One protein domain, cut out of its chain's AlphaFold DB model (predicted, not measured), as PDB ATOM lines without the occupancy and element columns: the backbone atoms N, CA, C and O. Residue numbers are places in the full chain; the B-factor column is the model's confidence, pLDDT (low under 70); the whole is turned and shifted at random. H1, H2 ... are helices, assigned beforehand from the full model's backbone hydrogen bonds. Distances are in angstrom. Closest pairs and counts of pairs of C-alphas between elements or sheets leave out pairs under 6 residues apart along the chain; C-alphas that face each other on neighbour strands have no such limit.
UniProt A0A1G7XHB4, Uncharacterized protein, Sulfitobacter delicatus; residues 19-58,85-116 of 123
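Overview. This is residues 19 to 58 and 85 to 116 of the 123 residues of an uncharacterized protein of Sulfitobacter delicatus (UniProt A0A1G7XHB4). A long helix, H1, lies side by side with two shorter helices, H3 and H4, in a three-helix bundle whose centres make a triangle, while a short fourth helix, H2, packs crosswise on H3. H1 runs on past its contacts with H3 and H4, and from its far end residues 41 to 50 fold back to H2. The printed part has 72 residues with four named helices, in the order H1, H2, H3, H4, and no named strand; the class is all helix, with 55 residues in the helices. It is compact, with a radius of gyration of the C-alphas of 11.9 A, and elongated in outline, spanning 39 by 22 by 18 A.

Arrangement. The longest helix is H1, residues 19 to 40. With residues 23 to 31 alone it touches H3, residues 88 to 98, the closest C-alphas being those of Thr 27 and Gly 90, 5.4 A apart. These two run the same way at a shallow tilt of 18 degrees. With residues 20 to 28 alone H1 touches H4, residues 103 to 116; the closest C-alphas, of Val 21 and Ile 114, are 7.1 A apart. H1 and H4 run opposite ways at a shallow tilt of 17 degrees. H3 and H4 form a helical hairpin and touch, opposite ways at a shallow tilt of 20 degrees. Their closest C-alphas are those of Val 93 and His 103, 5.7 A apart, and H4 touches H3 with residues 103 to 107 alone. H3 is the hub, touching three helices. The third is H2, residues 51 to 58, about perpendicular to H3 at 88 degrees, with the closest C-alphas, of Pro 51 and Arg 91, 5.5 A apart. H2 and H1 are close but not clearly touching: the closest C-alphas, of Leu 30 and Tyr 58, are 7.9 A apart. H2 and H4 are apart. In H1, H2, H3 and H4 every O i to N i+4 pair is within hydrogen-bond range.

Along the chain. H1 has 22 residues and begins with C-alpha 19 at (134.123, 181.692, 116.415); it measures 31.4 A from first to last C-alpha. H2 has 8 residues and measures 10.8 A. H3, 11 residues and 15.3 A, begins with C-alpha 88 at (136.815, 182.314, 128.877). H4, 14 residues and 20.3 A, ends with C-alpha 116 at (119.323, 182.795, 120.838).

Size, cuts and confidence. The two C-alphas farthest apart are those of Asp 42 and Glu 116, at 39.5 A. Residues 59 to 84 are not printed, and C-alphas 58 and 85 are 11.5 A apart across this cut, which lies in the link from H2 to H3. The link from H3 to H4 is tight and that from H1 to H2 short. The mean pLDDT of the printed part is 87.9, and no printed residue is under 70.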
ATOM      1  N   ALA A  19     133.064 181.795 115.419       78.44
ATOM      2  CA  ALA A  19     134.123 181.692 116.415       78.44
ATOM      3  C   ALA A  19     133.604 181.115 117.740       78.44
ATOM      4  O   ALA A  19     134.290 180.319 118.372       78.44
ATOM      5  N   GLU A  20     132.390 181.481 118.153       81.88
ATOM      6  CA  GLU A  20     131.796 180.996 119.402       81.88
ATOM      7  C   GLU A  20     131.397 179.520 119.292       81.88
ATOM      8  O   GLU A  20     131.703 178.736 120.188       81.88
ATOM      9  N   VAL A  21     130.833 179.118 118.149       81.38
ATOM     10  CA  VAL A  21     130.539 177.707 117.838       81.38
ATOM     11  C   VAL A  21     131.813 176.863 117.847       81.38
ATOM     12  O   VAL A  21     131.826 175.759 118.389       81.38
ATOM     13  N   GLN A  22     132.903 177.379 117.271       79.69
ATOM     14  CA  GLN A  22     134.190 176.683 117.267       79.69
ATOM     15  C   GLN A  22     134.759 176.511 118.676       79.69
ATOM     16  O   GLN A  22     135.264 175.435 118.980       79.69
ATOM     17  N   GLN A  23     134.661 177.527 119.537       85.12
ATOM     18  CA  GLN A  23     135.122 177.428 120.925       85.12
ATOM     19  C   GLN A  23     134.286 176.436 121.741       85.12
ATOM     20  O   GLN A  23     134.850 175.665 122.518       85.12
ATOM     21  N   TRP A  24     132.964 176.422 121.551       87.62
ATOM     22  CA  TRP A  24     132.076 175.455 122.196       87.62
ATOM     23  C   TRP A  24     132.420 174.020 121.773       87.62
ATOM     24  O   TRP A  24     132.692 173.177 122.626       87.62
ATOM     25  N   ALA A  25     132.535 173.769 120.465       81.44
ATOM     26  CA  ALA A  25     132.886 172.450 119.937       81.44
ATOM     27  C   ALA A  25     134.288 171.999 120.381       81.44
ATOM     28  O   ALA A  25     134.490 170.838 120.727       81.44
ATOM     29  N   ALA A  26     135.254 172.921 120.408       81.88
ATOM     30  CA  ALA A  26     136.604 172.657 120.894       81.88
ATOM     31  C   ALA A  26     136.627 172.312 122.393       81.88
ATOM     32  O   ALA A  26     137.381 171.436 122.806       81.88
ATOM     33  N   THR A  27     135.789 172.975 123.195       88.12
ATOM     34  CA  THR A  27     135.652 172.686 124.630       88.12
ATOM     35  C   THR A  27     135.043 171.305 124.846       88.12
ATOM     36  O   THR A  27     135.575 170.542 125.643       88.12
ATOM     37  N   GLN A  28     133.980 170.959 124.111       85.81
ATOM     38  CA  GLN A  28     133.356 169.636 124.200       85.81
ATOM     39  C   GLN A  28     134.353 168.524 123.863       85.81
ATOM     40  O   GLN A  28     134.528 167.598 124.646       85.81
ATOM     41  N   TRP A  29     135.047 168.654 122.730       84.06
ATOM     42  CA  TRP A  29     136.059 167.686 122.315       84.06
ATOM     43  C   TRP A  29     137.152 167.502 123.374       84.06
ATOM     44  O   TRP A  29     137.558 166.378 123.653       84.06
ATOM     45  N   LEU A  30     137.618 168.596 123.987       84.50
ATOM     46  CA  LEU A  30     138.673 168.535 124.996       84.50
ATOM     47  C   LEU A  30     138.203 167.841 126.281       84.50
ATOM     48  O   LEU A  30     138.999 167.148 126.905       84.50
ATOM     49  N   ILE A  31     136.936 168.000 126.673       89.44
ATOM     50  CA  ILE A  31     136.360 167.284 127.821       89.44
ATOM     51  C   ILE A  31     136.358 165.781 127.560       89.44
ATOM     52  O   ILE A  31     136.941 165.045 128.350       89.44
ATOM     53  N   GLU A  32     135.795 165.356 126.426       85.81
ATOM     54  CA  GLU A  32     135.737 163.942 126.031       85.81
ATOM     55  C   GLU A  32     137.149 163.330 125.975       85.81
ATOM     56  O   GLU A  32     137.397 162.255 126.515       85.81
ATOM     57  N   TYR A  33     138.114 164.055 125.400       81.44
ATOM     58  CA  TYR A  33     139.495 163.582 125.292       81.44
ATOM     59  C   TYR A  33     140.203 163.452 126.650       81.44
ATOM     60  O   TYR A  33     140.966 162.510 126.873       81.44
ATOM     61  N   VAL A  34     139.983 164.402 127.564       85.69
ATOM     62  CA  VAL A  34     140.563 164.356 128.915       85.69
ATOM     63  C   VAL A  34     139.919 163.248 129.743       85.69
ATOM     64  O   VAL A  34     140.637 162.579 130.481       85.69
ATOM     65  N   GLU A  35     138.609 163.029 129.614       87.88
ATOM     66  CA  GLU A  35     137.898 161.912 130.254       87.88
ATOM     67  C   GLU A  35     138.465 160.570 129.801       87.88
ATOM     68  O   GLU A  35     138.954 159.812 130.639       87.88
ATOM     69  N   ASP A  36     138.533 160.338 128.489       79.81
ATOM     70  CA  ASP A  36     139.117 159.117 127.929       79.81
ATOM     71  C   ASP A  36     140.572 158.925 128.390       79.81
ATOM     72  O   ASP A  36     141.003 157.815 128.714       79.81
ATOM     73  N   ASN A  37     141.370 159.995 128.424       79.00
ATOM     74  CA  ASN A  37     142.752 159.905 128.882       79.00
ATOM     75  C   ASN A  37     142.851 159.605 130.383       79.00
ATOM     76  O   ASN A  37     143.716 158.826 130.784       79.00
ATOM     77  N   ASN A  38     142.004 160.219 131.207       88.38
ATOM     78  CA  ASN A  38     141.972 159.969 132.643       88.38
ATOM     79  C   ASN A  38     141.594 158.511 132.927       88.38
ATOM     80  O   ASN A  38     142.323 157.839 133.656       88.38
ATOM     81  N   ASP A  39     140.552 158.001 132.272       88.00
ATOM     82  CA  ASP A  39     140.105 156.612 132.401       88.00
ATOM     83  C   ASP A  39     141.194 155.615 131.976       88.00
ATOM     84  O   ASP A  39     141.431 154.616 132.651       88.00
ATOM     85  N   ASN A  40     141.921 155.901 130.891       84.00
ATOM     86  CA  ASN A  40     143.011 155.039 130.417       84.00
ATOM     87  C   ASN A  40     144.259 155.048 131.317       84.00
ATOM     88  O   ASN A  40     145.099 154.154 131.195       84.00
ATOM     89  N   ASN A  41     144.418 156.058 132.175       83.31
ATOM     90  CA  ASN A  41     145.603 156.240 133.017       83.31
ATOM     91  C   ASN A  41     145.292 156.184 134.523       83.31
ATOM     92  O   ASN A  41     146.159 156.548 135.318       83.31
ATOM     93  N   ASP A  42     144.086 155.753 134.915       91.38
ATOM     94  CA  ASP A  42     143.600 155.773 136.304       91.38
ATOM     95  C   ASP A  42     143.789 157.151 136.984       91.38
ATOM     96  O   ASP A  42     144.114 157.247 138.171       91.38
ATOM     97  N   ALA A  43     143.617 158.232 136.217       91.06
ATOM     98  CA  ALA A  43     143.742 159.614 136.678       91.06
ATOM     99  C   ALA A  43     142.367 160.265 136.884       91.06
ATOM    100  O   ALA A  43     141.325 159.707 136.538       91.06
ATOM    101  N   SER A  44     142.345 161.466 137.460       93.38
ATOM    102  CA  SER A  44     141.117 162.213 137.717       93.38
ATOM    103  C   SER A  44     141.193 163.655 137.229       93.38
ATOM    104  O   SER A  44     142.251 164.282 137.173       93.38
ATOM    105  N   TRP A  45     140.025 164.242 136.972       93.88
ATOM    106  CA  TRP A  45     139.879 165.670 136.709       93.88
ATOM    107  C   TRP A  45     140.496 166.554 137.802       93.88
ATOM    108  O   TRP A  45     141.029 167.619 137.495       93.88
ATOM    109  N   SER A  46     140.476 166.106 139.060       94.62
ATOM    110  CA  SER A  46     141.064 166.842 140.186       94.62
ATOM    111  C   SER A  46     142.594 166.895 140.174       94.62
ATOM    112  O   SER A  46     143.173 167.693 140.910       94.62
ATOM    113  N   ASP A  47     143.254 166.068 139.359       93.00
ATOM    114  CA  ASP A  47     144.719 166.030 139.267       93.00
ATOM    115  C   ASP A  47     145.274 167.199 138.439       93.00
ATOM    116  O   ASP A  47     146.464 167.529 138.488       93.00
ATOM    117  N   TRP A  48     144.404 167.881 137.693       93.31
ATOM    118  CA  TRP A  48     144.760 169.034 136.885       93.31
ATOM    119  C   TRP A  48     144.819 170.313 137.727       93.31
ATOM    120  O   TRP A  48     143.855 170.723 138.365       93.31
ATOM    121  N   SER A  49     145.947 171.023 137.654       92.88
ATOM    122  CA  SER A  49     146.167 172.296 138.361       92.88
ATOM    123  C   SER A  49     145.341 173.486 137.847       92.88
ATOM    124  O   SER A  49     145.322 174.538 138.488       92.88
ATOM    125  N   GLY A  50     144.664 173.352 136.704       94.50
ATOM    126  CA  GLY A  50     143.781 174.382 136.164       94.50
ATOM    127  C   GLY A  50     143.475 174.217 134.671       94.50
ATOM    128  O   GLY A  50     144.125 173.417 133.992       94.50
ATOM    129  N   PRO A  51     142.536 175.017 134.128       92.69
ATOM    130  CA  PRO A  51     142.180 174.987 132.708       92.69
ATOM    131  C   PRO A  51     143.377 175.219 131.783       92.69
ATOM    132  O   PRO A  51     143.526 174.527 130.785       92.69
ATOM    133  N   ASP A  52     144.271 176.150 132.133       90.62
ATOM    134  CA  ASP A  52     145.481 176.431 131.349       90.62
ATOM    135  C   ASP A  52     146.451 175.255 131.290       90.62
ATOM    136  O   ASP A  52     147.138 175.084 130.285       90.62
ATOM    137  N   HIS A  53     146.517 174.444 132.348       88.81
ATOM    138  CA  HIS A  53     147.353 173.252 132.348       88.81
ATOM    139  C   HIS A  53     146.816 172.228 131.345       88.81
ATOM    140  O   HIS A  53     147.583 171.751 130.520       88.81
ATOM    141  N   ILE A  54     145.505 171.974 131.350       87.69
ATOM    142  CA  ILE A  54     144.848 171.080 130.384       87.69
ATOM    143  C   ILE A  54     145.058 171.596 128.963       87.69
ATOM    144  O   ILE A  54     145.562 170.873 128.107       87.69
ATOM    145  N   ILE A  55     144.714 172.866 128.721       85.75
ATOM    146  CA  ILE A  55     144.833 173.477 127.396       85.75
ATOM    147  C   ILE A  55     146.273 173.371 126.918       85.75
ATOM    148  O   ILE A  55     146.481 172.933 125.806       85.75
ATOM    149  N   ARG A  56     147.277 173.695 127.735       81.94
ATOM    150  CA  ARG A  56     148.680 173.588 127.316       81.94
ATOM    151  C   ARG A  56     149.122 172.146 127.050       81.94
ATOM    152  O   ARG A  56     149.966 171.935 126.187       81.94
ATOM    153  N   THR A  57     148.614 171.184 127.813       82.25
ATOM    154  CA  THR A  57     148.989 169.772 127.670       82.25
ATOM    155  C   THR A  57     148.419 169.154 126.396       82.25
ATOM    156  O   THR A  57     149.104 168.357 125.760       82.25
ATOM    157  N   TYR A  58     147.205 169.546 126.004       76.62
ATOM    158  CA  TYR A  58     146.522 169.008 124.822       76.62
ATOM    159  C   TYR A  58     146.475 169.971 123.632       76.62
ATOM    160  O   TYR A  58     146.083 169.567 122.538       76.62
ATOM    161  N   THR A  85     141.137 176.854 120.084       73.88
ATOM    162  CA  THR A  85     140.937 178.146 120.731       73.88
ATOM    163  C   THR A  85     139.889 177.931 121.805       73.88
ATOM    164  O   THR A  85     138.727 177.705 121.485       73.88
ATOM    165  N   ILE A  86     140.304 177.970 123.069       82.19
ATOM    166  CA  ILE A  86     139.404 177.925 124.225       82.19
ATOM    167  C   ILE A  86     139.349 179.327 124.836       82.19
ATOM    168  O   ILE A  86     140.341 179.813 125.387       82.19
ATOM    169  N   GLY A  87     138.198 179.988 124.715       85.81
ATOM    170  CA  GLY A  87     137.944 181.271 125.372       85.81
ATOM    171  C   GLY A  87     137.499 181.119 126.826       85.81
ATOM    172  O   GLY A  87     137.464 180.020 127.379       85.81
ATOM    173  N   ASP A  88     137.125 182.238 127.443       91.88
ATOM    174  CA  ASP A  88     136.815 182.314 128.877       91.88
ATOM    175  C   ASP A  88     135.696 181.361 129.312       91.88
ATOM    176  O   ASP A  88     135.825 180.699 130.338       91.88
ATOM    177  N   ARG A  89     134.637 181.211 128.502       91.38
ATOM    178  CA  ARG A  89     133.557 180.251 128.795       91.38
ATOM    179  C   ARG A  89     134.045 178.807 128.787       91.38
ATOM    180  O   ARG A  89     133.700 178.044 129.677       91.38
ATOM    181  N   GLY A  90     134.890 178.433 127.829       91.19
ATOM    182  CA  GLY A  90     135.460 177.088 127.815       91.19
ATOM    183  C   GLY A  90     136.372 176.838 129.019       91.19
ATOM    184  O   GLY A  90     136.337 175.767 129.615       91.19
ATOM    185  N   ARG A  91     137.120 177.858 129.459       94.94
ATOM    186  CA  ARG A  91     137.936 177.797 130.686       94.94
ATOM    187  C   ARG A  91     137.086 177.638 131.944       94.94
ATOM    188  O   ARG A  91     137.477 176.900 132.844       94.94
ATOM    189  N   GLU A  92     135.936 178.303 132.004       96.12
ATOM    190  CA  GLU A  92     134.967 178.152 133.093       96.12
ATOM    191  C   GLU A  92     134.427 176.720 133.170       96.12
ATOM    192  O   GLU A  92     134.415 176.131 134.252       96.12
ATOM    193  N   VAL A  93     134.062 176.136 132.024       95.62
ATOM    194  CA  VAL A  93     133.597 174.745 131.942       95.62
ATOM    195  C   VAL A  93     134.691 173.778 132.404       95.62
ATOM    196  O   VAL A  93     134.444 172.954 133.278       95.62
ATOM    197  N   LEU A  94     135.924 173.920 131.905       94.56
ATOM    198  CA  LEU A  94     137.048 173.075 132.334       94.56
ATOM    199  C   LEU A  94     137.327 173.211 133.839       94.56
ATOM    200  O   LEU A  94     137.610 172.224 134.513       94.56
ATOM    201  N   ALA A  95     137.217 174.420 134.393       96.31
ATOM    202  CA  ALA A  95     137.360 174.630 135.831       96.31
ATOM    203  C   ALA A  95     136.249 173.932 136.631       96.31
ATOM    204  O   ALA A  95     136.507 173.465 137.741       96.31
ATOM    205  N   ALA A  96     135.028 173.851 136.092       95.62
ATOM    206  CA  ALA A  96     133.945 173.080 136.692       95.62
ATOM    207  C   ALA A  96     134.270 171.577 136.698       95.62
ATOM    208  O   ALA A  96     134.141 170.957 137.756       95.62
ATOM    209  N   CYS A  97     134.800 171.029 135.594       94.69
ATOM    210  CA  CYS A  97     135.249 169.631 135.529       94.69
ATOM    211  C   CYS A  97     136.296 169.321 136.612       94.69
ATOM    212  O   CYS A  97     136.122 168.385 137.388       94.69
ATOM    213  N   ILE A  98     137.333 170.162 136.741       95.88
ATOM    214  CA  ILE A  98     138.394 170.005 137.759       95.88
ATOM    215  C   ILE A  98     137.822 169.984 139.185       95.88
ATOM    216  O   ILE A  98     138.301 169.251 140.048       95.88
ATOM    217  N   ARG A  99     136.784 170.786 139.448       95.31
ATOM    218  CA  ARG A  99     136.122 170.864 140.760       95.31
ATOM    219  C   ARG A  99     135.090 169.753 140.998       95.31
ATOM    220  O   ARG A  99     134.442 169.779 142.043       95.31
ATOM    221  N   GLY A 100     134.902 168.824 140.057       91.31
ATOM    222  CA  GLY A 100     133.863 167.792 140.129       91.31
ATOM    223  C   GLY A 100     132.441 168.360 140.070       91.31
ATOM    224  O   GLY A 100     131.526 167.800 140.666       91.31
ATOM    225  N   GLN A 101     132.264 169.514 139.425       92.06
ATOM    226  CA  GLN A 101     130.959 170.143 139.232       92.06
ATOM    227  C   GLN A 101     130.328 169.679 137.915       92.06
ATOM    228  O   GLN A 101     131.031 169.389 136.948       92.06
ATOM    229  N   GLU A 102     128.995 169.677 137.867       88.94
ATOM    230  CA  GLU A 102     128.216 169.362 136.666       88.94
ATOM    231  C   GLU A 102     128.514 170.369 135.543       88.94
ATOM    232  O   GLU A 102     127.990 171.483 135.506       88.94
ATOM    233  N   HIS A 103     129.379 169.977 134.611       89.25
ATOM    234  CA  HIS A 103     129.787 170.804 133.476       89.25
ATOM    235  C   HIS A 103     128.775 170.749 132.318       89.25
ATOM    236  O   HIS A 103     128.718 171.667 131.495       89.25
ATOM    237  N   GLY A 104     127.940 169.701 132.270       87.50
ATOM    238  CA  GLY A 104     126.921 169.512 131.235       87.50
ATOM    239  C   GLY A 104     125.882 170.636 131.204       87.50
ATOM    240  O   GLY A 104     125.471 171.071 130.125       87.50
ATOM    241  N   GLU A 105     125.507 171.176 132.369       90.19
ATOM    242  CA  GLU A 105     124.594 172.321 132.443       90.19
ATOM    243  C   GLU A 105     125.228 173.581 131.836       90.19
ATOM    244  O   GLU A 105     124.590 174.268 131.039       90.19
ATOM    245  N   LEU A 106     126.504 173.849 132.132       91.94
ATOM    246  CA  LEU A 106     127.232 174.991 131.570       91.94
ATOM    247  C   LEU A 106     127.349 174.886 130.043       91.94
ATOM    248  O   LEU A 106     127.108 175.865 129.333       91.94
ATOM    249  N   MET A 107     127.653 173.690 129.530       90.94
ATOM    250  CA  MET A 107     127.705 173.429 128.087       90.94
ATOM    251  C   MET A 107     126.341 173.594 127.411       90.94
ATOM    252  O   MET A 107     126.266 174.163 126.318       90.94
ATOM    253  N   SER A 108     125.265 173.158 128.072       89.88
ATOM    254  CA  SER A 108     123.891 173.303 127.574       89.88
ATOM    255  C   SER A 108     123.461 174.770 127.541       89.88
ATOM    256  O   SER A 108     122.971 175.252 126.521       89.88
ATOM    257  N   GLN A 109     123.704 175.519 128.622       90.19
ATOM    258  CA  GLN A 109     123.415 176.955 128.682       90.19
ATOM    259  C   GLN A 109     124.219 177.744 127.642       90.19
ATOM    260  O   GLN A 109     123.717 178.713 127.070       90.19
ATOM    261  N   TRP A 110     125.467 177.351 127.383       90.38
ATOM    262  CA  TRP A 110     126.272 177.977 126.338       90.38
ATOM    263  C   TRP A 110     125.698 177.693 124.945       90.38
ATOM    264  O   TRP A 110     125.525 178.634 124.169       90.38
ATOM    265  N   SER A 111     125.326 176.445 124.651       88.31
ATOM    266  CA  SER A 111     124.682 176.081 123.382       88.31
ATOM    267  C   SER A 111     123.394 176.883 123.143       88.31
ATOM    268  O   SER A 111     123.241 177.476 122.078       88.31
ATOM    269  N   LEU A 112     122.541 177.035 124.165       86.88
ATOM    270  CA  LEU A 112     121.316 177.843 124.080       86.88
ATOM    271  C   LEU A 112     121.592 179.323 123.775       86.88
ATOM    272  O   LEU A 112     120.894 179.928 122.969       86.88
ATOM    273  N   LYS A 113     122.638 179.919 124.366       86.25
ATOM    274  CA  LYS A 113     123.014 181.320 124.081       86.25
ATOM    275  C   LYS A 113     123.489 181.517 122.641       86.25
ATOM    276  O   LYS A 113     123.192 182.543 122.031       86.25
ATOM    277  N   ILE A 114     124.231 180.545 122.105       82.62
ATOM    278  CA  ILE A 114     124.615 180.505 120.686       82.62
ATOM    279  C   ILE A 114     123.335 180.428 119.826       82.62
ATOM    280  O   ILE A 114     123.197 181.169 118.849       82.62
ATOM    281  N   GLU A 115     122.385 179.596 120.259       81.06
ATOM    282  CA  GLU A 115     120.975 179.501 119.848       81.06
ATOM    283  C   GLU A 115     120.306 180.862 119.609       81.06
ATOM    284  O   GLU A 115     120.048 181.321 118.490       81.06
ATOM    285  N   GLU A 116     120.057 181.534 120.728       81.31
ATOM    286  CA  GLU A 116     119.323 182.795 120.838       81.31
ATOM    287  C   GLU A 116     119.971 183.938 120.048       81.31
ATOM    288  O   GLU A 116     119.274 184.729 119.400       81.31
TER     289      GLU A 116